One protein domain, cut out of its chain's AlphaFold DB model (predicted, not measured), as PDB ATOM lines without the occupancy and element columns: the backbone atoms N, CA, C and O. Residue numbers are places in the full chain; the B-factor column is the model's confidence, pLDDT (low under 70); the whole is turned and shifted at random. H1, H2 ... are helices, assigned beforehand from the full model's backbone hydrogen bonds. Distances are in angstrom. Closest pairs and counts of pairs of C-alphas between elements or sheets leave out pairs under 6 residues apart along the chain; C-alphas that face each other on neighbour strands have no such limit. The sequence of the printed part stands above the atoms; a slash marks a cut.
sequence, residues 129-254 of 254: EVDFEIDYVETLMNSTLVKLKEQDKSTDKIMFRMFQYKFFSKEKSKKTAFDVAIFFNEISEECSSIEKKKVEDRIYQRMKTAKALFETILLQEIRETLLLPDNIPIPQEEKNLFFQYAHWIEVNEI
ATOM      1  N   GLU A 129       0.707 -20.497 -28.500       59.59
ATOM      2  CA  GLU A 129       0.413 -19.759 -29.737       59.59
ATOM      3  C   GLU A 129      -0.713 -20.427 -30.559       59.59
ATOM      4  O   GLU A 129      -1.545 -19.745 -31.155       59.59
ATOM      5  N   VAL A 130      -0.821 -21.755 -30.449       65.31
ATOM      6  CA  VAL A 130      -1.850 -22.607 -31.059       65.31
ATOM      7  C   VAL A 130      -3.272 -22.291 -30.572       65.31
ATOM      8  O   VAL A 130      -4.201 -22.297 -31.378       65.31
ATOM      9  N   ASP A 131      -3.476 -21.982 -29.286       67.00
ATOM     10  CA  ASP A 131      -4.816 -21.678 -28.757       67.00
ATOM     11  C   ASP A 131      -5.400 -20.418 -29.425       67.00
ATOM     12  O   ASP A 131      -6.593 -20.374 -29.743       67.00
ATOM     13  N   PHE A 132      -4.550 -19.417 -29.690       70.44
ATOM     14  CA  PHE A 132      -4.951 -18.170 -30.347       70.44
ATOM     15  C   PHE A 132      -5.330 -18.384 -31.804       70.44
ATOM     16  O   PHE A 132      -6.301 -17.802 -32.287       70.44
ATOM     17  N   GLU A 133      -4.563 -19.211 -32.507       75.06
ATOM     18  CA  GLU A 133      -4.833 -19.544 -33.899       75.06
ATOM     19  C   GLU A 133      -6.163 -20.288 -34.022       75.06
ATOM     20  O   GLU A 133      -6.965 -19.953 -34.892       75.06
ATOM     21  N   ILE A 134      -6.463 -21.204 -33.097       73.56
ATOM     22  CA  ILE A 134      -7.758 -21.893 -33.059       73.56
ATOM     23  C   ILE A 134      -8.906 -20.903 -32.807       73.56
ATOM     24  O   ILE A 134      -9.894 -20.949 -33.532       73.56
ATOM     25  N   ASP A 135      -8.803 -20.005 -31.818       73.31
ATOM     26  CA  ASP A 135      -9.854 -19.009 -31.514       73.31
ATOM     27  C   ASP A 135     -10.111 -18.047 -32.686       73.31
ATOM     28  O   ASP A 135     -11.256 -17.707 -33.015       73.31
ATOM     29  N   TYR A 136      -9.032 -17.618 -33.338       77.25
ATOM     30  CA  TYR A 136      -9.096 -16.794 -34.535       77.25
ATOM     31  C   TYR A 136      -9.803 -17.527 -35.678       77.25
ATOM     32  O   TYR A 136     -10.781 -17.009 -36.220       77.25
ATOM     33  N   VAL A 137      -9.359 -18.743 -36.014       80.56
ATOM     34  CA  VAL A 137      -9.943 -19.520 -37.116       80.56
ATOM     35  C   VAL A 137     -11.394 -19.905 -36.803       80.56
ATOM     36  O   VAL A 137     -12.232 -19.794 -37.691       80.56
ATOM     37  N   GLU A 138     -11.731 -20.268 -35.560       79.94
ATOM     38  CA  GLU A 138     -13.113 -20.554 -35.139       79.94
ATOM     39  C   GLU A 138     -14.025 -19.343 -35.352       79.94
ATOM     40  O   GLU A 138     -15.120 -19.471 -35.906       79.94
ATOM     41  N   THR A 139     -13.567 -18.154 -34.962       79.25
ATOM     42  CA  THR A 139     -14.358 -16.931 -35.120       79.25
ATOM     43  C   THR A 139     -14.587 -16.599 -36.591       79.25
ATOM     44  O   THR A 139     -15.724 -16.345 -36.996       79.25
ATOM     45  N   LEU A 140     -13.532 -16.662 -37.413       82.62
ATOM     46  CA  LEU A 140     -13.660 -16.430 -38.852       82.62
ATOM     47  C   LEU A 140     -14.535 -17.492 -39.522       82.62
ATOM     48  O   LEU A 140     -15.346 -17.152 -40.379       82.62
ATOM     49  N   MET A 141     -14.423 -18.759 -39.117       82.75
ATOM     50  CA  MET A 141     -15.271 -19.841 -39.618       82.75
ATOM     51  C   MET A 141     -16.743 -19.585 -39.330       82.75
ATOM     52  O   MET A 141     -17.557 -19.647 -40.249       82.75
ATOM     53  N   ASN A 142     -17.085 -19.273 -38.082       81.44
ATOM     54  CA  ASN A 142     -18.469 -19.028 -37.695       81.44
ATOM     55  C   ASN A 142     -19.034 -17.792 -38.416       81.44
ATOM     56  O   ASN A 142     -20.123 -17.875 -38.981       81.44
ATOM     57  N   SER A 143     -18.270 -16.694 -38.505       82.75
ATOM     58  CA  SER A 143     -18.648 -15.508 -39.299       82.75
ATOM     59  C   SER A 143     -18.891 -15.861 -40.775       82.75
ATOM     60  O   SER A 143     -19.930 -15.531 -41.351       82.75
ATOM     61  N   THR A 144     -17.974 -16.627 -41.374       86.62
ATOM     62  CA  THR A 144     -18.070 -17.071 -42.772       86.62
ATOM     63  C   THR A 144     -19.316 -17.924 -43.002       86.62
ATOM     64  O   THR A 144     -20.010 -17.751 -44.004       86.62
ATOM     65  N   LEU A 145     -19.631 -18.839 -42.082       85.31
ATOM     66  CA  LEU A 145     -20.811 -19.696 -42.177       85.31
ATOM     67  C   LEU A 145     -22.116 -18.906 -42.062       85.31
ATOM     68  O   LEU A 145     -23.044 -19.181 -42.821       85.31
ATOM     69  N   VAL A 146     -22.179 -17.905 -41.180       84.81
ATOM     70  CA  VAL A 146     -23.332 -16.996 -41.082       84.81
ATOM     71  C   VAL A 146     -23.541 -16.263 -42.409       84.81
ATOM     72  O   VAL A 146     -24.625 -16.339 -42.986       84.81
ATOM     73  N   LYS A 147     -22.489 -15.652 -42.967       85.50
ATOM     74  CA  LYS A 147     -22.569 -14.953 -44.261       85.50
ATOM     75  C   LYS A 147     -22.919 -15.896 -45.417       85.50
ATOM     76  O   LYS A 147     -23.681 -15.526 -46.310       85.50
ATOM     77  N   LEU A 148     -22.424 -17.135 -45.403       86.31
ATOM     78  CA  LEU A 148     -22.796 -18.152 -46.389       86.31
ATOM     79  C   LEU A 148     -24.294 -18.500 -46.301       86.31
ATOM     80  O   LEU A 148     -24.964 -18.580 -47.332       86.31
ATOM     81  N   LYS A 149     -24.829 -18.668 -45.083       86.25
ATOM     82  CA  LYS A 149     -26.264 -18.889 -44.823       86.25
ATOM     83  C   LYS A 149     -27.108 -17.711 -45.313       86.25
ATOM     84  O   LYS A 149     -28.177 -17.910 -45.892       86.25
ATOM     85  N   GLU A 150     -26.637 -16.482 -45.130       86.31
ATOM     86  CA  GLU A 150     -27.310 -15.274 -45.621       86.31
ATOM     87  C   GLU A 150     -27.350 -15.218 -47.154       86.31
ATOM     88  O   GLU A 150     -28.405 -14.937 -47.727       86.31
ATOM     89  N   GLN A 151     -26.242 -15.556 -47.822       83.69
ATOM     90  CA  GLN A 151     -26.121 -15.510 -49.284       83.69
ATOM     91  C   GLN A 151     -26.856 -16.638 -50.020       83.69
ATOM     92  O   GLN A 151     -27.167 -16.492 -51.206       83.69
ATOM     93  N   ASP A 152     -27.168 -17.749 -49.353       81.62
ATOM     94  CA  ASP A 152     -28.002 -18.799 -49.934       81.62
ATOM     95  C   ASP A 152     -29.445 -18.294 -50.115       81.62
ATOM     96  O   ASP A 152     -30.206 -18.189 -49.163       81.62
ATOM     97  N   LYS A 153     -29.850 -17.955 -51.342       76.81
ATOM     98  CA  LYS A 153     -31.199 -17.431 -51.634       76.81
ATOM     99  C   LYS A 153     -32.290 -18.506 -51.703       76.81
ATOM    100  O   LYS A 153     -33.439 -18.159 -51.969       76.81
ATOM    101  N   SER A 154     -31.962 -19.787 -51.522       70.62
ATOM    102  CA  SER A 154     -32.986 -20.833 -51.515       70.62
ATOM    103  C   SER A 154     -33.921 -20.662 -50.316       70.62
ATOM    104  O   SER A 154     -33.478 -20.316 -49.220       70.62
ATOM    105  N   THR A 155     -35.215 -20.910 -50.530       61.78
ATOM    106  CA  THR A 155     -36.280 -20.747 -49.525       61.78
ATOM    107  C   THR A 155     -35.962 -21.473 -48.214       61.78
ATOM    108  O   THR A 155     -36.237 -20.943 -47.143       61.78
ATOM    109  N   ASP A 156     -35.273 -22.615 -48.299       68.62
ATOM    110  CA  ASP A 156     -34.935 -23.475 -47.157       68.62
ATOM    111  C   ASP A 156     -33.433 -23.506 -46.818       68.62
ATOM    112  O   ASP A 156     -32.984 -24.352 -46.036       68.62
ATOM    113  N   LYS A 157     -32.628 -22.612 -47.417       78.94
ATOM    114  CA  LYS A 157     -31.163 -22.555 -47.236       78.94
ATOM    115  C   LYS A 157     -30.481 -23.915 -47.476       78.94
ATOM    116  O   LYS A 157     -29.553 -24.312 -46.766       78.94
ATOM    117  N   ILE A 158     -30.993 -24.670 -48.449       77.31
ATOM    118  CA  ILE A 158     -30.625 -26.069 -48.698       77.31
ATOM    119  C   ILE A 158     -29.145 -26.193 -49.058       77.31
ATOM    120  O   ILE A 158     -28.470 -27.088 -48.556       77.31
ATOM    121  N   MET A 159     -28.613 -25.287 -49.881       80.12
ATOM    122  CA  MET A 159     -27.210 -25.335 -50.292       80.12
ATOM    123  C   MET A 159     -26.281 -25.143 -49.087       80.12
ATOM    124  O   MET A 159     -25.316 -25.894 -48.932       80.12
ATOM    125  N   PHE A 160     -26.595 -24.184 -48.211       82.88
ATOM    126  CA  PHE A 160     -25.878 -23.970 -46.958       82.88
ATOM    127  C   PHE A 160     -25.957 -25.201 -46.049       82.88
ATOM    128  O   PHE A 160     -24.924 -25.680 -45.587       82.88
ATOM    129  N   ARG A 161     -27.153 -25.761 -45.826       81.44
ATOM    130  CA  ARG A 161     -27.330 -26.920 -44.933       81.44
ATOM    131  C   ARG A 161     -26.606 -28.164 -45.448       81.44
ATOM    132  O   ARG A 161     -25.980 -28.871 -44.664       81.44
ATOM    133  N   MET A 162     -26.627 -28.406 -46.760       79.44
ATOM    134  CA  MET A 162     -25.870 -29.490 -47.397       79.44
ATOM    135  C   MET A 162     -24.363 -29.316 -47.217       79.44
ATOM    136  O   MET A 162     -23.659 -30.268 -46.875       79.44
ATOM    137  N   PHE A 163     -23.872 -28.093 -47.411       81.88
ATOM    138  CA  PHE A 163     -22.477 -27.748 -47.177       81.88
ATOM    139  C   PHE A 163     -22.092 -27.958 -45.704       81.88
ATOM    140  O   PHE A 163     -21.128 -28.668 -45.413       81.88
ATOM    141  N   GLN A 164     -22.889 -27.432 -44.771       80.19
ATOM    142  CA  GLN A 164     -22.664 -27.583 -43.335       80.19
ATOM    143  C   GLN A 164     -22.603 -29.059 -42.930       80.19
ATOM    144  O   GLN A 164     -21.657 -29.496 -42.277       80.19
ATOM    145  N   TYR A 165     -23.573 -29.850 -43.386       78.50
ATOM    146  CA  TYR A 165     -23.661 -31.273 -43.089       78.50
ATOM    147  C   TYR A 165     -22.462 -32.069 -43.622       78.50
ATOM    148  O   TYR A 165     -21.899 -32.898 -42.905       78.50
ATOM    149  N   LYS A 166     -22.029 -31.803 -44.861       76.06
ATOM    150  CA  LYS A 166     -20.921 -32.525 -45.502       76.06
ATOM    151  C   LYS A 166     -19.558 -32.211 -44.878       76.06
ATOM    152  O   LYS A 166     -18.718 -33.111 -44.798       76.06
ATOM    153  N   PHE A 167     -19.322 -30.959 -44.484       74.38
ATOM    154  CA  PHE A 167     -17.989 -30.489 -44.086       74.38
ATOM    155  C   PHE A 167     -17.805 -30.307 -42.573       74.38
ATOM    156  O   PHE A 167     -16.676 -30.424 -42.093       74.38
ATOM    157  N   PHE A 168     -18.883 -30.082 -41.817       73.56
ATOM    158  CA  PHE A 168     -18.804 -29.711 -40.399       73.56
ATOM    159  C   PHE A 168     -19.600 -30.613 -39.449       73.56
ATOM    160  O   PHE A 168     -19.515 -30.423 -38.239       73.56
ATOM    161  N   SER A 169     -20.318 -31.629 -39.940       70.62
ATOM    162  CA  SER A 169     -20.883 -32.645 -39.042       70.62
ATOM    163  C   SER A 169     -19.775 -33.492 -38.400       70.62
ATOM    164  O   SER A 169     -18.722 -33.727 -39.000       70.62
ATOM    165  N   LYS A 170     -20.014 -33.975 -37.170       62.72
ATOM    166  CA  LYS A 170     -19.074 -34.850 -36.434       62.72
ATOM    167  C   LYS A 170     -18.761 -36.148 -37.195       62.72
ATOM    168  O   LYS A 170     -17.696 -36.731 -37.017       62.72
ATOM    169  N   GLU A 171     -19.631 -36.549 -38.118       60.25
ATOM    170  CA  GLU A 171     -19.440 -37.673 -39.038       60.25
ATOM    171  C   GLU A 171     -18.660 -37.254 -40.301       60.25
ATOM    172  O   GLU A 171     -19.114 -37.435 -41.437       60.25
ATOM    173  N   LYS A 172     -17.466 -36.667 -40.122       53.16
ATOM    174  CA  LYS A 172     -16.659 -36.148 -41.238       53.16
ATOM    175  C   LYS A 172     -16.371 -37.227 -42.301       53.16
ATOM    176  O   LYS A 172     -15.908 -38.331 -42.021       53.16
ATOM    177  N   SER A 173     -16.546 -36.828 -43.564       52.38
ATOM    178  CA  SER A 173     -16.032 -37.433 -44.812       52.38
ATOM    179  C   SER A 173     -16.695 -38.682 -45.416       52.38
ATOM    180  O   SER A 173     -16.555 -38.851 -46.626       52.38
ATOM    181  N   LYS A 174     -17.469 -39.503 -44.690       56.25
ATOM    182  CA  LYS A 174     -17.997 -40.763 -45.272       56.25
ATOM    183  C   LYS A 174     -19.276 -40.633 -46.104       56.25
ATOM    184  O   LYS A 174     -19.551 -41.517 -46.906       56.25
ATOM    185  N   LYS A 175     -20.036 -39.545 -45.954       68.69
ATOM    186  CA  LYS A 175     -21.334 -39.395 -46.635       68.69
ATOM    187  C   LYS A 175     -21.168 -38.979 -48.089       68.69
ATOM    188  O   LYS A 175     -20.558 -37.950 -48.377       68.69
ATOM    189  N   THR A 176     -21.673 -39.778 -49.009       74.38
ATOM    190  CA  THR A 176     -21.682 -39.501 -50.448       74.38
ATOM    191  C   THR A 176     -22.668 -38.376 -50.786       74.38
ATOM    192  O   THR A 176     -23.492 -37.987 -49.961       74.38
ATOM    193  N   ALA A 177     -22.593 -37.823 -52.003       76.56
ATOM    194  CA  ALA A 177     -23.580 -36.844 -52.477       76.56
ATOM    195  C   ALA A 177     -25.012 -37.416 -52.457       76.56
ATOM    196  O   ALA A 177     -25.969 -36.674 -52.256       76.56
ATOM    197  N   PHE A 178     -25.138 -38.734 -52.603       78.06
ATOM    198  CA  PHE A 178     -26.394 -39.463 -52.510       78.06
ATOM    199  C   PHE A 178     -26.970 -39.481 -51.098       78.06
ATOM    200  O   PHE A 178     -28.134 -39.145 -50.920       78.06
ATOM    201  N   ASP A 179     -26.148 -39.776 -50.088       80.25
ATOM    202  CA  ASP A 179     -26.593 -39.770 -48.686       80.25
ATOM    203  C   ASP A 179     -27.085 -38.376 -48.276       80.25
ATOM    204  O   ASP A 179     -28.062 -38.230 -47.545       80.25
ATOM    205  N   VAL A 180     -26.429 -37.331 -48.795       78.12
ATOM    206  CA  VAL A 180     -26.869 -35.941 -48.629       78.12
ATOM    207  C   VAL A 180     -28.199 -35.703 -49.354       78.12
ATOM    208  O   VAL A 180     -29.100 -35.099 -48.779       78.12
ATOM    209  N   ALA A 181     -28.352 -36.186 -50.589       77.62
ATOM    210  CA  ALA A 181     -29.588 -36.032 -51.356       77.62
ATOM    211  C   ALA A 181     -30.793 -36.687 -50.662       77.62
ATOM    212  O   ALA A 181     -31.852 -36.067 -50.594       77.62
ATOM    213  N   ILE A 182     -30.620 -37.891 -50.110       78.75
ATOM    214  CA  ILE A 182     -31.660 -38.595 -49.346       78.75
ATOM    215  C   ILE A 182     -31.977 -37.840 -48.057       78.75
ATOM    216  O   ILE A 182     -33.137 -37.558 -47.778       78.75
ATOM    217  N   PHE A 183     -30.952 -37.447 -47.291       81.75
ATOM    218  CA  PHE A 183     -31.139 -36.755 -46.012       81.75
ATOM    219  C   PHE A 183     -31.930 -35.444 -46.152       81.75
ATOM    220  O   PHE A 183     -32.700 -35.079 -45.267       81.75
ATOM    221  N   PHE A 184     -31.748 -34.737 -47.269       79.62
ATOM    222  CA  PHE A 184     -32.469 -33.502 -47.583       79.62
ATOM    223  C   PHE A 184     -33.711 -33.715 -48.469       79.62
ATOM    224  O   PHE A 184     -34.254 -32.736 -48.978       79.62
ATOM    225  N   ASN A 185     -34.181 -34.956 -48.634       80.38
ATOM    226  CA  ASN A 185     -35.369 -35.323 -49.415       80.38
ATOM    227  C   ASN A 185     -35.344 -34.847 -50.883       80.38
ATOM    228  O   ASN A 185     -36.389 -34.614 -51.486       80.38
ATOM    229  N   GLU A 186     -34.159 -34.697 -51.486       77.75
ATOM    230  CA  GLU A 186     -34.037 -34.375 -52.914       77.75
ATOM    231  C   GLU A 186     -34.268 -35.582 -53.824       77.75
ATOM    232  O   GLU A 186     -34.465 -35.410 -55.031       77.75
ATOM    233  N   ILE A 187     -34.202 -36.788 -53.259       81.88
ATOM    234  CA  ILE A 187     -34.441 -38.057 -53.941       81.88
ATOM    235  C   ILE A 187     -34.834 -39.137 -52.921       81.88
ATOM    236  O   ILE A 187     -34.479 -39.031 -51.748       81.88
ATOM    237  N   SER A 188     -35.554 -40.172 -53.361       80.44
ATOM    238  CA  SER A 188     -35.841 -41.361 -52.549       80.44
ATOM    239  C   SER A 188     -34.721 -42.407 -52.641       80.44
ATOM    240  O   SER A 188     -33.955 -42.445 -53.608       80.44
ATOM    241  N   GLU A 189     -34.652 -43.302 -51.652       79.38
ATOM    242  CA  GLU A 189     -33.714 -44.437 -51.658       79.38
ATOM    243  C   GLU A 189     -33.984 -45.433 -52.800       79.38
ATOM    244  O   GLU A 189     -33.057 -46.068 -53.297       79.38
ATOM    245  N   GLU A 190     -35.234 -45.516 -53.266       81.62
ATOM    246  CA  GLU A 190     -35.701 -46.447 -54.305       81.62
ATOM    247  C   GLU A 190     -35.607 -45.879 -55.738       81.62
ATOM    248  O   GLU A 190     -36.162 -46.444 -56.682       81.62
ATOM    249  N   CYS A 191     -34.927 -44.745 -55.931       81.75
ATOM    250  CA  CYS A 191     -34.814 -44.099 -57.238       81.75
ATOM    251  C   CYS A 191     -34.001 -44.909 -58.267       81.75
ATOM    252  O   CYS A 191     -33.133 -45.726 -57.944       81.75
ATOM    253  N   SER A 192     -34.245 -44.641 -59.554       85.12
ATOM    254  CA  SER A 192     -33.511 -45.301 -60.641       85.12
ATOM    255  C   SER A 192     -32.027 -44.901 -60.675       85.12
ATOM    256  O   SER A 192     -31.651 -43.791 -60.299       85.12
ATOM    257  N   SER A 193     -31.160 -45.765 -61.215       82.88
ATOM    258  CA  SER A 193     -29.710 -45.502 -61.308       82.88
ATOM    259  C   SER A 193     -29.352 -44.255 -62.134       82.88
ATOM    260  O   SER A 193     -28.388 -43.552 -61.826       82.88
ATOM    261  N   ILE A 194     -30.137 -43.953 -63.173       82.44
ATOM    262  CA  ILE A 194     -29.955 -42.770 -64.030       82.44
ATOM    263  C   ILE A 194     -30.334 -41.491 -63.275       82.44
ATOM    264  O   ILE A 194     -29.640 -40.479 -63.372       82.44
ATOM    265  N   GLU A 195     -31.436 -41.528 -62.532       83.25
ATOM    266  CA  GLU A 195     -31.905 -40.408 -61.720       83.25
ATOM    267  C   GLU A 195     -30.958 -40.132 -60.551       83.25
ATOM    268  O   GLU A 195     -30.558 -38.984 -60.349       83.25
ATOM    269  N   LYS A 196     -30.492 -41.197 -59.886       84.06
ATOM    270  CA  LYS A 196     -29.458 -41.149 -58.852       84.06
ATOM    271  C   LYS A 196     -28.232 -40.366 -59.314       84.06
ATOM    272  O   LYS A 196     -27.855 -39.389 -58.671       84.06
ATOM    273  N   LYS A 197     -27.667 -40.723 -60.471       85.06
ATOM    274  CA  LYS A 197     -26.484 -40.045 -61.020       85.06
ATOM    275  C   LYS A 197     -26.736 -38.561 -61.311       85.06
ATOM    276  O   LYS A 197     -25.914 -37.718 -60.968       85.06
ATOM    277  N   LYS A 198     -27.889 -38.215 -61.900       86.81
ATOM    278  CA  LYS A 198     -28.239 -36.811 -62.191       86.81
ATOM    279  C   LYS A 198     -28.372 -35.968 -60.921       86.81
ATOM    280  O   LYS A 198     -27.957 -34.808 -60.915       86.81
ATOM    281  N   VAL A 199     -28.964 -36.521 -59.862       84.44
ATOM    282  CA  VAL A 199     -29.095 -35.819 -58.580       84.44
ATOM    283  C   VAL A 199     -27.742 -35.705 -57.890       84.44
ATOM    284  O   VAL A 199     -27.390 -34.607 -57.469       84.44
ATOM    285  N   GLU A 200     -26.940 -36.769 -57.853       85.12
ATOM    286  CA  GLU A 200     -25.565 -36.723 -57.337       85.12
ATOM    287  C   GLU A 200     -24.732 -35.626 -58.022       85.12
ATOM    288  O   GLU A 200     -24.105 -34.822 -57.329       85.12
ATOM    289  N   ASP A 201     -24.784 -35.530 -59.356       87.12
ATOM    290  CA  ASP A 201     -24.081 -34.496 -60.126       87.12
ATOM    291  C   ASP A 201     -24.550 -33.082 -59.739       87.12
ATOM    292  O   ASP A 201     -23.736 -32.172 -59.540       87.12
ATOM    293  N   ARG A 202     -25.863 -32.882 -59.568       85.38
ATOM    294  CA  ARG A 202     -26.445 -31.602 -59.132       85.38
ATOM    295  C   ARG A 202     -26.013 -31.233 -57.712       85.38
ATOM    296  O   ARG A 202     -25.645 -30.082 -57.465       85.38
ATOM    297  N   ILE A 203     -26.034 -32.186 -56.783       83.19
ATOM    298  CA  ILE A 203     -25.585 -31.992 -55.398       83.19
ATOM    299  C   ILE A 203     -24.092 -31.670 -55.372       83.19
ATOM    300  O   ILE A 203     -23.675 -30.730 -54.696       83.19
ATOM    301  N   TYR A 204     -23.287 -32.372 -56.171       85.00
ATOM    302  CA  TYR A 204     -21.864 -32.089 -56.317       85.00
ATOM    303  C   TYR A 204     -21.613 -30.666 -56.822       85.00
ATOM    304  O   TYR A 204     -20.800 -29.943 -56.244       85.00
ATOM    305  N   GLN A 205     -22.343 -30.225 -57.850       84.94
ATOM    306  CA  GLN A 205     -22.253 -28.852 -58.350       84.94
ATOM    307  C   GLN A 205     -22.626 -27.823 -57.276       84.94
ATOM    308  O   GLN A 205     -21.889 -26.858 -57.082       84.94
ATOM    309  N   ARG A 206     -23.714 -28.042 -56.529       83.44
ATOM    310  CA  ARG A 206     -24.127 -27.148 -55.432       83.44
ATOM    311  C   ARG A 206     -23.085 -27.078 -54.324       83.44
ATOM    312  O   ARG A 206     -22.733 -25.983 -53.898       83.44
ATOM    313  N   MET A 207     -22.534 -28.217 -53.904       82.50
ATOM    314  CA  MET A 207     -21.462 -28.259 -52.904       82.50
ATOM    315  C   MET A 207     -20.190 -27.569 -53.401       82.50
ATOM    316  O   MET A 207     -19.541 -26.862 -52.631       82.50
ATOM    317  N   LYS A 208     -19.839 -27.734 -54.682       84.38
ATOM    318  CA  LYS A 208     -18.694 -27.051 -55.298       84.38
ATOM    319  C   LYS A 208     -18.886 -25.533 -55.289       84.38
ATOM    320  O   LYS A 208     -17.964 -24.816 -54.908       84.38
ATOM    321  N   THR A 209     -20.075 -25.055 -55.651       85.31
ATOM    322  CA  THR A 209     -20.424 -23.630 -55.589       85.31
ATOM    323  C   THR A 209     -20.393 -23.107 -54.156       85.31
ATOM    324  O   THR A 209     -19.759 -22.087 -53.901       85.31
ATOM    325  N   ALA A 210     -21.002 -23.824 -53.207       84.06
ATOM    326  CA  ALA A 210     -21.005 -23.450 -51.794       84.06
ATOM    327  C   ALA A 210     -19.586 -23.361 -51.222       84.06
ATOM    328  O   ALA A 210     -19.265 -22.406 -50.523       84.06
ATOM    329  N   LYS A 211     -18.714 -24.313 -51.577       84.38
ATOM    330  CA  LYS A 211     -17.304 -24.303 -51.183       84.38
ATOM    331  C   LYS A 211     -16.554 -23.100 -51.757       84.38
ATOM    332  O   LYS A 211     -15.853 -22.428 -51.013       84.38
ATOM    333  N   ALA A 212     -16.716 -22.810 -53.047       85.25
ATOM    334  CA  ALA A 212     -16.074 -21.651 -53.668       85.25
ATOM    335  C   ALA A 212     -16.551 -20.328 -53.040       85.25
ATOM    336  O   ALA A 212     -15.757 -19.415 -52.815       85.25
ATOM    337  N   LEU A 213     -17.845 -20.240 -52.716       86.31
ATOM    338  CA  LEU A 213     -18.425 -19.079 -52.049       86.31
ATOM    339  C   LEU A 213     -17.905 -18.937 -50.617       86.31
ATOM    340  O   LEU A 213     -17.482 -17.856 -50.225       86.31
ATOM    341  N   PHE A 214     -17.863 -20.039 -49.869       87.31
ATOM    342  CA  PHE A 214     -17.281 -20.096 -48.533       87.31
ATOM    343  C   PHE A 214     -15.823 -19.633 -48.530       87.31
ATOM    344  O   PHE A 214     -15.464 -18.768 -47.741       87.31
ATOM    345  N   GLU A 215     -14.991 -20.155 -49.437       85.88
ATOM    346  CA  GLU A 215     -13.590 -19.740 -49.572       85.88
ATOM    347  C   GLU A 215     -13.481 -18.247 -49.908       85.88
ATOM    348  O   GLU A 215     -12.643 -17.549 -49.345       85.88
ATOM    349  N   THR A 216     -14.357 -17.731 -50.771       88.44
ATOM    350  CA  THR A 216     -14.384 -16.303 -51.119       88.44
ATOM    351  C   THR A 216     -14.722 -15.433 -49.908       88.44
ATOM    352  O   THR A 216     -14.002 -14.476 -49.627       88.44
ATOM    353  N   ILE A 217     -15.779 -15.782 -49.168       88.88
ATOM    354  CA  ILE A 217     -16.192 -15.065 -47.955       88.88
ATOM    355  C   ILE A 217     -15.084 -15.140 -46.906       88.88
ATOM    356  O   ILE A 217     -14.701 -14.115 -46.360       88.88
ATOM    357  N   LEU A 218     -14.516 -16.320 -46.663       86.50
ATOM    358  CA  LEU A 218     -13.452 -16.507 -45.684       86.50
ATOM    359  C   LEU A 218     -12.227 -15.647 -46.003       86.50
ATOM    360  O   LEU A 218     -11.661 -15.006 -45.120       86.50
ATOM    361  N   LEU A 219     -11.789 -15.635 -47.264       85.88
ATOM    362  CA  LEU A 219     -10.657 -14.811 -47.678       85.88
ATOM    363  C   LEU A 219     -10.972 -13.321 -47.499       85.88
ATOM    364  O   LEU A 219     -10.078 -12.560 -47.128       85.88
ATOM    365  N   GLN A 220     -12.224 -12.912 -47.710       85.69
ATOM    366  CA  GLN A 220     -12.672 -11.556 -47.422       85.69
ATOM    367  C   GLN A 220     -12.641 -11.253 -45.915       85.69
ATOM    368  O   GLN A 220     -12.076 -10.235 -45.527       85.69
ATOM    369  N   GLU A 221     -13.137 -12.157 -45.063       84.62
ATOM    370  CA  GLU A 221     -13.060 -12.034 -43.599       84.62
ATOM    371  C   GLU A 221     -11.610 -11.875 -43.115       84.62
ATOM    372  O   GLU A 221     -11.313 -11.009 -42.290       84.62
ATOM    373  N   ILE A 222     -10.682 -12.679 -43.651       82.62
ATOM    374  CA  ILE A 222      -9.248 -12.593 -43.332       82.62
ATOM    375  C   ILE A 222      -8.690 -11.227 -43.740       82.62
ATOM    376  O   ILE A 222      -7.999 -10.585 -42.948       82.62
ATOM    377  N   ARG A 223      -8.988 -10.752 -44.958       79.56
ATOM    378  CA  ARG A 223      -8.538  -9.429 -45.428       79.56
ATOM    379  C   ARG A 223      -9.022  -8.323 -44.515       79.56
ATOM    380  O   ARG A 223      -8.232  -7.492 -44.079       79.56
ATOM    381  N   GLU A 224     -10.309  -8.352 -44.222       76.69
ATOM    382  CA  GLU A 224     -10.992  -7.397 -43.372       76.69
ATOM    383  C   GLU A 224     -10.434  -7.390 -41.949       76.69
ATOM    384  O   GLU A 224     -10.206  -6.322 -41.382       76.69
ATOM    385  N   THR A 225     -10.148  -8.562 -41.387       74.94
ATOM    386  CA  THR A 225      -9.575  -8.686 -40.040       74.94
ATOM    387  C   THR A 225      -8.130  -8.192 -39.987       74.94
ATOM    388  O   THR A 225      -7.708  -7.585 -39.003       74.94
ATOM    389  N   LEU A 226      -7.364  -8.418 -41.056       73.06
ATOM    390  CA  LEU A 226      -5.969  -7.990 -41.165       73.06
ATOM    391  C   LEU A 226      -5.797  -6.566 -41.711       73.06
ATOM    392  O   LEU A 226      -4.662  -6.100 -41.808       73.06
ATOM    393  N   LEU A 227      -6.890  -5.877 -42.061       69.75
ATOM    394  CA  LEU A 227      -6.869  -4.563 -42.713       69.75
ATOM    395  C   LEU A 227      -6.003  -4.547 -43.988       69.75
ATOM    396  O   LEU A 227      -5.244  -3.608 -44.252       69.75
ATOM    397  N   LEU A 228      -6.093  -5.624 -44.770       70.25
ATOM    398  CA  LEU A 228      -5.380  -5.766 -46.035       70.25
ATOM    399  C   LEU A 228      -6.192  -5.135 -47.175       70.25
ATOM    400  O   LEU A 228      -7.324  -5.562 -47.401       70.25
ATOM    401  N   PRO A 229      -5.612  -4.208 -47.962       67.00
ATOM    402  CA  PRO A 229      -6.252  -3.720 -49.179       67.00
ATOM    403  C   PRO A 229      -6.515  -4.855 -50.176       67.00
ATOM    404  O   PRO A 229      -5.727  -5.802 -50.273       67.00
ATOM    405  N   ASP A 230      -7.555  -4.715 -51.000       68.56
ATOM    406  CA  ASP A 230      -7.981  -5.728 -51.984       68.56
ATOM    407  C   ASP A 230      -6.854  -6.172 -52.930       68.56
ATOM    408  O   ASP A 230      -6.768  -7.328 -53.343       68.56
ATOM    409  N   ASN A 231      -5.933  -5.255 -53.231       75.31
ATOM    410  CA  ASN A 231      -4.817  -5.473 -54.147       75.31
ATOM    411  C   ASN A 231      -3.567  -6.104 -53.503       75.31
ATOM    412  O   ASN A 231      -2.550  -6.257 -54.186       75.31
ATOM    413  N   ILE A 232      -3.585  -6.401 -52.201       73.88
ATOM    414  CA  ILE A 232      -2.489  -7.100 -51.518       73.88
ATOM    415  C   ILE A 232      -2.863  -8.579 -51.393       73.88
ATOM    416  O   ILE A 232      -3.971  -8.885 -50.957       73.88
ATOM    417  N   PRO A 233      -2.001  -9.529 -51.792       78.25
ATOM    418  CA  PRO A 233      -2.284 -10.942 -51.581       78.25
ATOM    419  C   PRO A 233      -2.323 -11.259 -50.082       78.25
ATOM    420  O   PRO A 233      -1.469 -10.810 -49.322       78.25
ATOM    421  N   ILE A 234      -3.302 -12.065 -49.666       81.06
ATOM    422  CA  ILE A 234      -3.348 -12.604 -48.301       81.06
ATOM    423  C   ILE A 234      -2.093 -13.466 -48.083       81.06
ATOM    424  O   ILE A 234      -1.832 -14.330 -48.935       81.06
ATOM    425  N   PRO A 235      -1.340 -13.268 -46.983       81.00
ATOM    426  CA  PRO A 235      -0.168 -14.077 -46.663       81.00
ATOM    427  C   PRO A 235      -0.486 -15.575 -46.682       81.00
ATOM    428  O   PRO A 235      -1.547 -16.003 -46.231       81.00
ATOM    429  N   GLN A 236       0.432 -16.391 -47.205       77.25
ATOM    430  CA  GLN A 236       0.194 -17.831 -47.328       77.25
ATOM    431  C   GLN A 236       0.024 -18.506 -45.958       77.25
ATOM    432  O   GLN A 236      -0.782 -19.419 -45.832       77.25
ATOM    433  N   GLU A 237       0.723 -18.017 -44.934       78.00
ATOM    434  CA  GLU A 237       0.591 -18.473 -43.545       78.00
ATOM    435  C   GLU A 237      -0.857 -18.339 -43.044       78.00
ATOM    436  O   GLU A 237      -1.426 -19.307 -42.553       78.00
ATOM    437  N   GLU A 238      -1.508 -17.199 -43.293       76.62
ATOM    438  CA  GLU A 238      -2.911 -16.949 -42.924       76.62
ATOM    439  C   GLU A 238      -3.883 -17.909 -43.615       76.62
ATOM    440  O   GLU A 238      -4.845 -18.381 -43.010       76.62
ATOM    441  N   LYS A 239      -3.612 -18.245 -44.881       77.06
ATOM    442  CA  LYS A 239      -4.390 -19.259 -45.603       77.06
ATOM    443  C   LYS A 239      -4.170 -20.650 -45.014       77.06
ATOM    444  O   LYS A 239      -5.119 -21.420 -44.896       77.06
ATOM    445  N   ASN A 240      -2.929 -20.973 -44.659       77.69
ATOM    446  CA  ASN A 240      -2.559 -22.284 -44.138       77.69
ATOM    447  C   ASN A 240      -3.168 -22.539 -42.752       77.69
ATOM    448  O   ASN A 240      -3.639 -23.650 -42.517       77.69
ATOM    449  N   LEU A 241      -3.244 -21.520 -41.886       74.50
ATOM    450  CA  LEU A 241      -3.868 -21.619 -40.558       74.50
ATOM    451  C   LEU A 241      -5.298 -22.152 -40.633       74.50
ATOM    452  O   LEU A 241      -5.687 -23.020 -39.852       74.50
ATOM    453  N   PHE A 242      -6.067 -21.697 -41.621       70.88
ATOM    454  CA  PHE A 242      -7.428 -22.170 -41.806       70.88
ATOM    455  C   PHE A 242      -7.484 -23.674 -42.085       70.88
ATOM    456  O   PHE A 242      -8.199 -24.408 -41.411       70.88
ATOM    457  N   PHE A 243      -6.700 -24.165 -43.046       66.94
ATOM    458  CA  PHE A 243      -6.692 -25.590 -43.389       66.94
ATOM    459  C   PHE A 243      -6.100 -26.459 -42.276       66.94
ATOM    460  O   PHE A 243      -6.542 -27.590 -42.072       66.94
ATOM    461  N   GLN A 244      -5.138 -25.914 -41.533       70.19
ATOM    462  CA  GLN A 244      -4.509 -26.580 -40.404       70.19
ATOM    463  C   GLN A 244      -5.460 -26.721 -39.215       70.19
ATOM    464  O   GLN A 244      -5.442 -27.768 -38.585       70.19
ATOM    465  N   TYR A 245      -6.324 -25.744 -38.926       70.69
ATOM    466  CA  TYR A 245      -7.174 -25.772 -37.726       70.69
ATOM    467  C   TYR A 245      -8.663 -26.030 -37.985       70.69
ATOM    468  O   TYR A 245      -9.371 -26.414 -37.057       70.69
ATOM    469  N   ALA A 246      -9.141 -25.972 -39.235       65.31
ATOM    470  CA  ALA A 246     -10.539 -26.261 -39.596       65.31
ATOM    471  C   ALA A 246     -11.038 -27.638 -39.125       65.31
ATOM    472  O   ALA A 246     -12.241 -27.859 -38.972       65.31
ATOM    473  N   HIS A 247     -10.133 -28.592 -38.889       61.84
ATOM    474  CA  HIS A 247     -10.522 -29.903 -38.387       61.84
ATOM    475  C   HIS A 247     -10.851 -29.934 -36.886       61.84
ATOM    476  O   HIS A 247     -11.655 -30.785 -36.504       61.84
ATOM    477  N   TRP A 248     -10.315 -28.996 -36.097       54.78
ATOM    478  CA  TRP A 248     -10.517 -28.854 -34.646       54.78
ATOM    479  C   TRP A 248     -11.730 -28.004 -34.271       54.78
ATOM    480  O   TRP A 248     -12.118 -27.971 -33.108       54.78
ATOM    481  N   ILE A 249     -12.312 -27.295 -35.235       62.12
ATOM    482  CA  ILE A 249     -13.352 -26.313 -34.954       62.12
ATOM    483  C   ILE A 249     -14.700 -27.012 -34.828       62.12
ATOM    484  O   ILE A 249     -15.209 -27.602 -35.788       62.12
ATOM    485  N   GLU A 250     -15.274 -26.931 -33.629       58.19
ATOM    486  CA  GLU A 250     -16.683 -27.217 -33.406       58.19
ATOM    487  C   GLU A 250     -17.488 -26.046 -33.968       58.19
ATOM    488  O   GLU A 250     -17.521 -24.949 -33.417       58.19
ATOM    489  N   VAL A 251     -18.119 -26.263 -35.120       56.94
ATOM    490  CA  VAL A 251     -19.101 -25.313 -35.633       56.94
ATOM    491  C   VAL A 251     -20.317 -25.403 -34.720       56.94
ATOM    492  O   VAL A 251     -21.013 -26.419 -34.719       56.94
ATOM    493  N   ASN A 252     -20.543 -24.357 -33.926       49.22
ATOM    494  CA  ASN A 252     -21.751 -24.235 -33.116       49.22
ATOM    495  C   ASN A 252     -22.982 -24.310 -34.036       49.22
ATOM    496  O   ASN A 252     -22.921 -23.875 -35.185       49.22
ATOM    497  N   GLU A 253     -24.094 -24.873 -33.568       43.09
ATOM    498  CA  GLU A 253     -25.339 -24.873 -34.346       43.09
ATOM    499  C   GLU A 253     -25.761 -23.413 -34.635       43.09
ATOM    500  O   GLU A 253     -26.005 -22.645 -33.704       43.09
ATOM    501  N   ILE A 254     -25.767 -23.017 -35.922       46.47
ATOM    502  CA  ILE A 254     -26.132 -21.676 -36.443       46.47
ATOM    503  C   ILE A 254     -27.565 -21.663 -36.968       46.47
ATOM    504  O   ILE A 254     -27.881 -22.479 -37.867       46.47
TER     505      ILE A 254
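AT A GLANCE: This is residues 129 to 254 of the 254 residues of an uncharacterized protein of Planctomycetes bacterium SRT547 (UniProt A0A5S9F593). One long helix, H4, makes a spine along the longest axis, and H3, H2 and the later half of H1 cross one side of it in that order from its first residues to its last. H5 packs across H1 near the far end of the spine. The printed part has 126 residues with five named helices, H1 to H5 in chain order, and no named strand; its class is all helix. It is elongated, spanning 51 by 29 by 24 A, and only just compact, close to loose, with a radius of gyration of the C-alphas of 16.4 A.

IN THESE COORDINATES: H4, residues 193 to 226, measures 48.7 A from C-alpha 193 at (-29.710, -45.502, -61.308) to C-alpha 226 at (-5.969, -7.990, -41.165). H1, residues 129 to 151, begins at C-alpha 129 (0.413, -19.759, -29.737) and measures 33.2 A. H2 is residues 158 to 168, H3 residues 177 to 183 and H5 residues 236 to 245.

HOW THE PARTS SIT: The hub is H4, which touches H1, H2 and H3. With residues 196 to 204 alone it touches H3, about perpendicular at 85 degrees; the closest C-alphas, of Ala 177 and Glu 200, are 5.3 A apart. With residues 206 to 211 alone it touches H2, about perpendicular at 75 degrees, closest at the C-alphas of Phe 163 and Met 207, 5.8 A. Residues 140 to 148 of H1 touch residues 210 to 222 of H4, at a steep tilt of 58 degrees, opposite ways, closest at the C-alphas of Thr 144 and Leu 218, 5.5 A. H1 touches H5 with residues 133 to 137 alone, about perpendicular at 87 degrees, closest at the C-alphas of Val 137 and Phe 242, 5.9 A. H3 and H5 are apart. In H1, H2, H3 and H4 every O i to N i+4 pair is within hydrogen-bond range; in H5, 4 of 6 are.

THE WHOLE: The C-alphas of Glu 129 and Ser 192, the two farthest apart, are 52.5 A apart. The printed part has no cut, and its four links are short. Mean pLDDT of the printed part is 76.6; residues under 70 include 170 to 175 and 246 to 254.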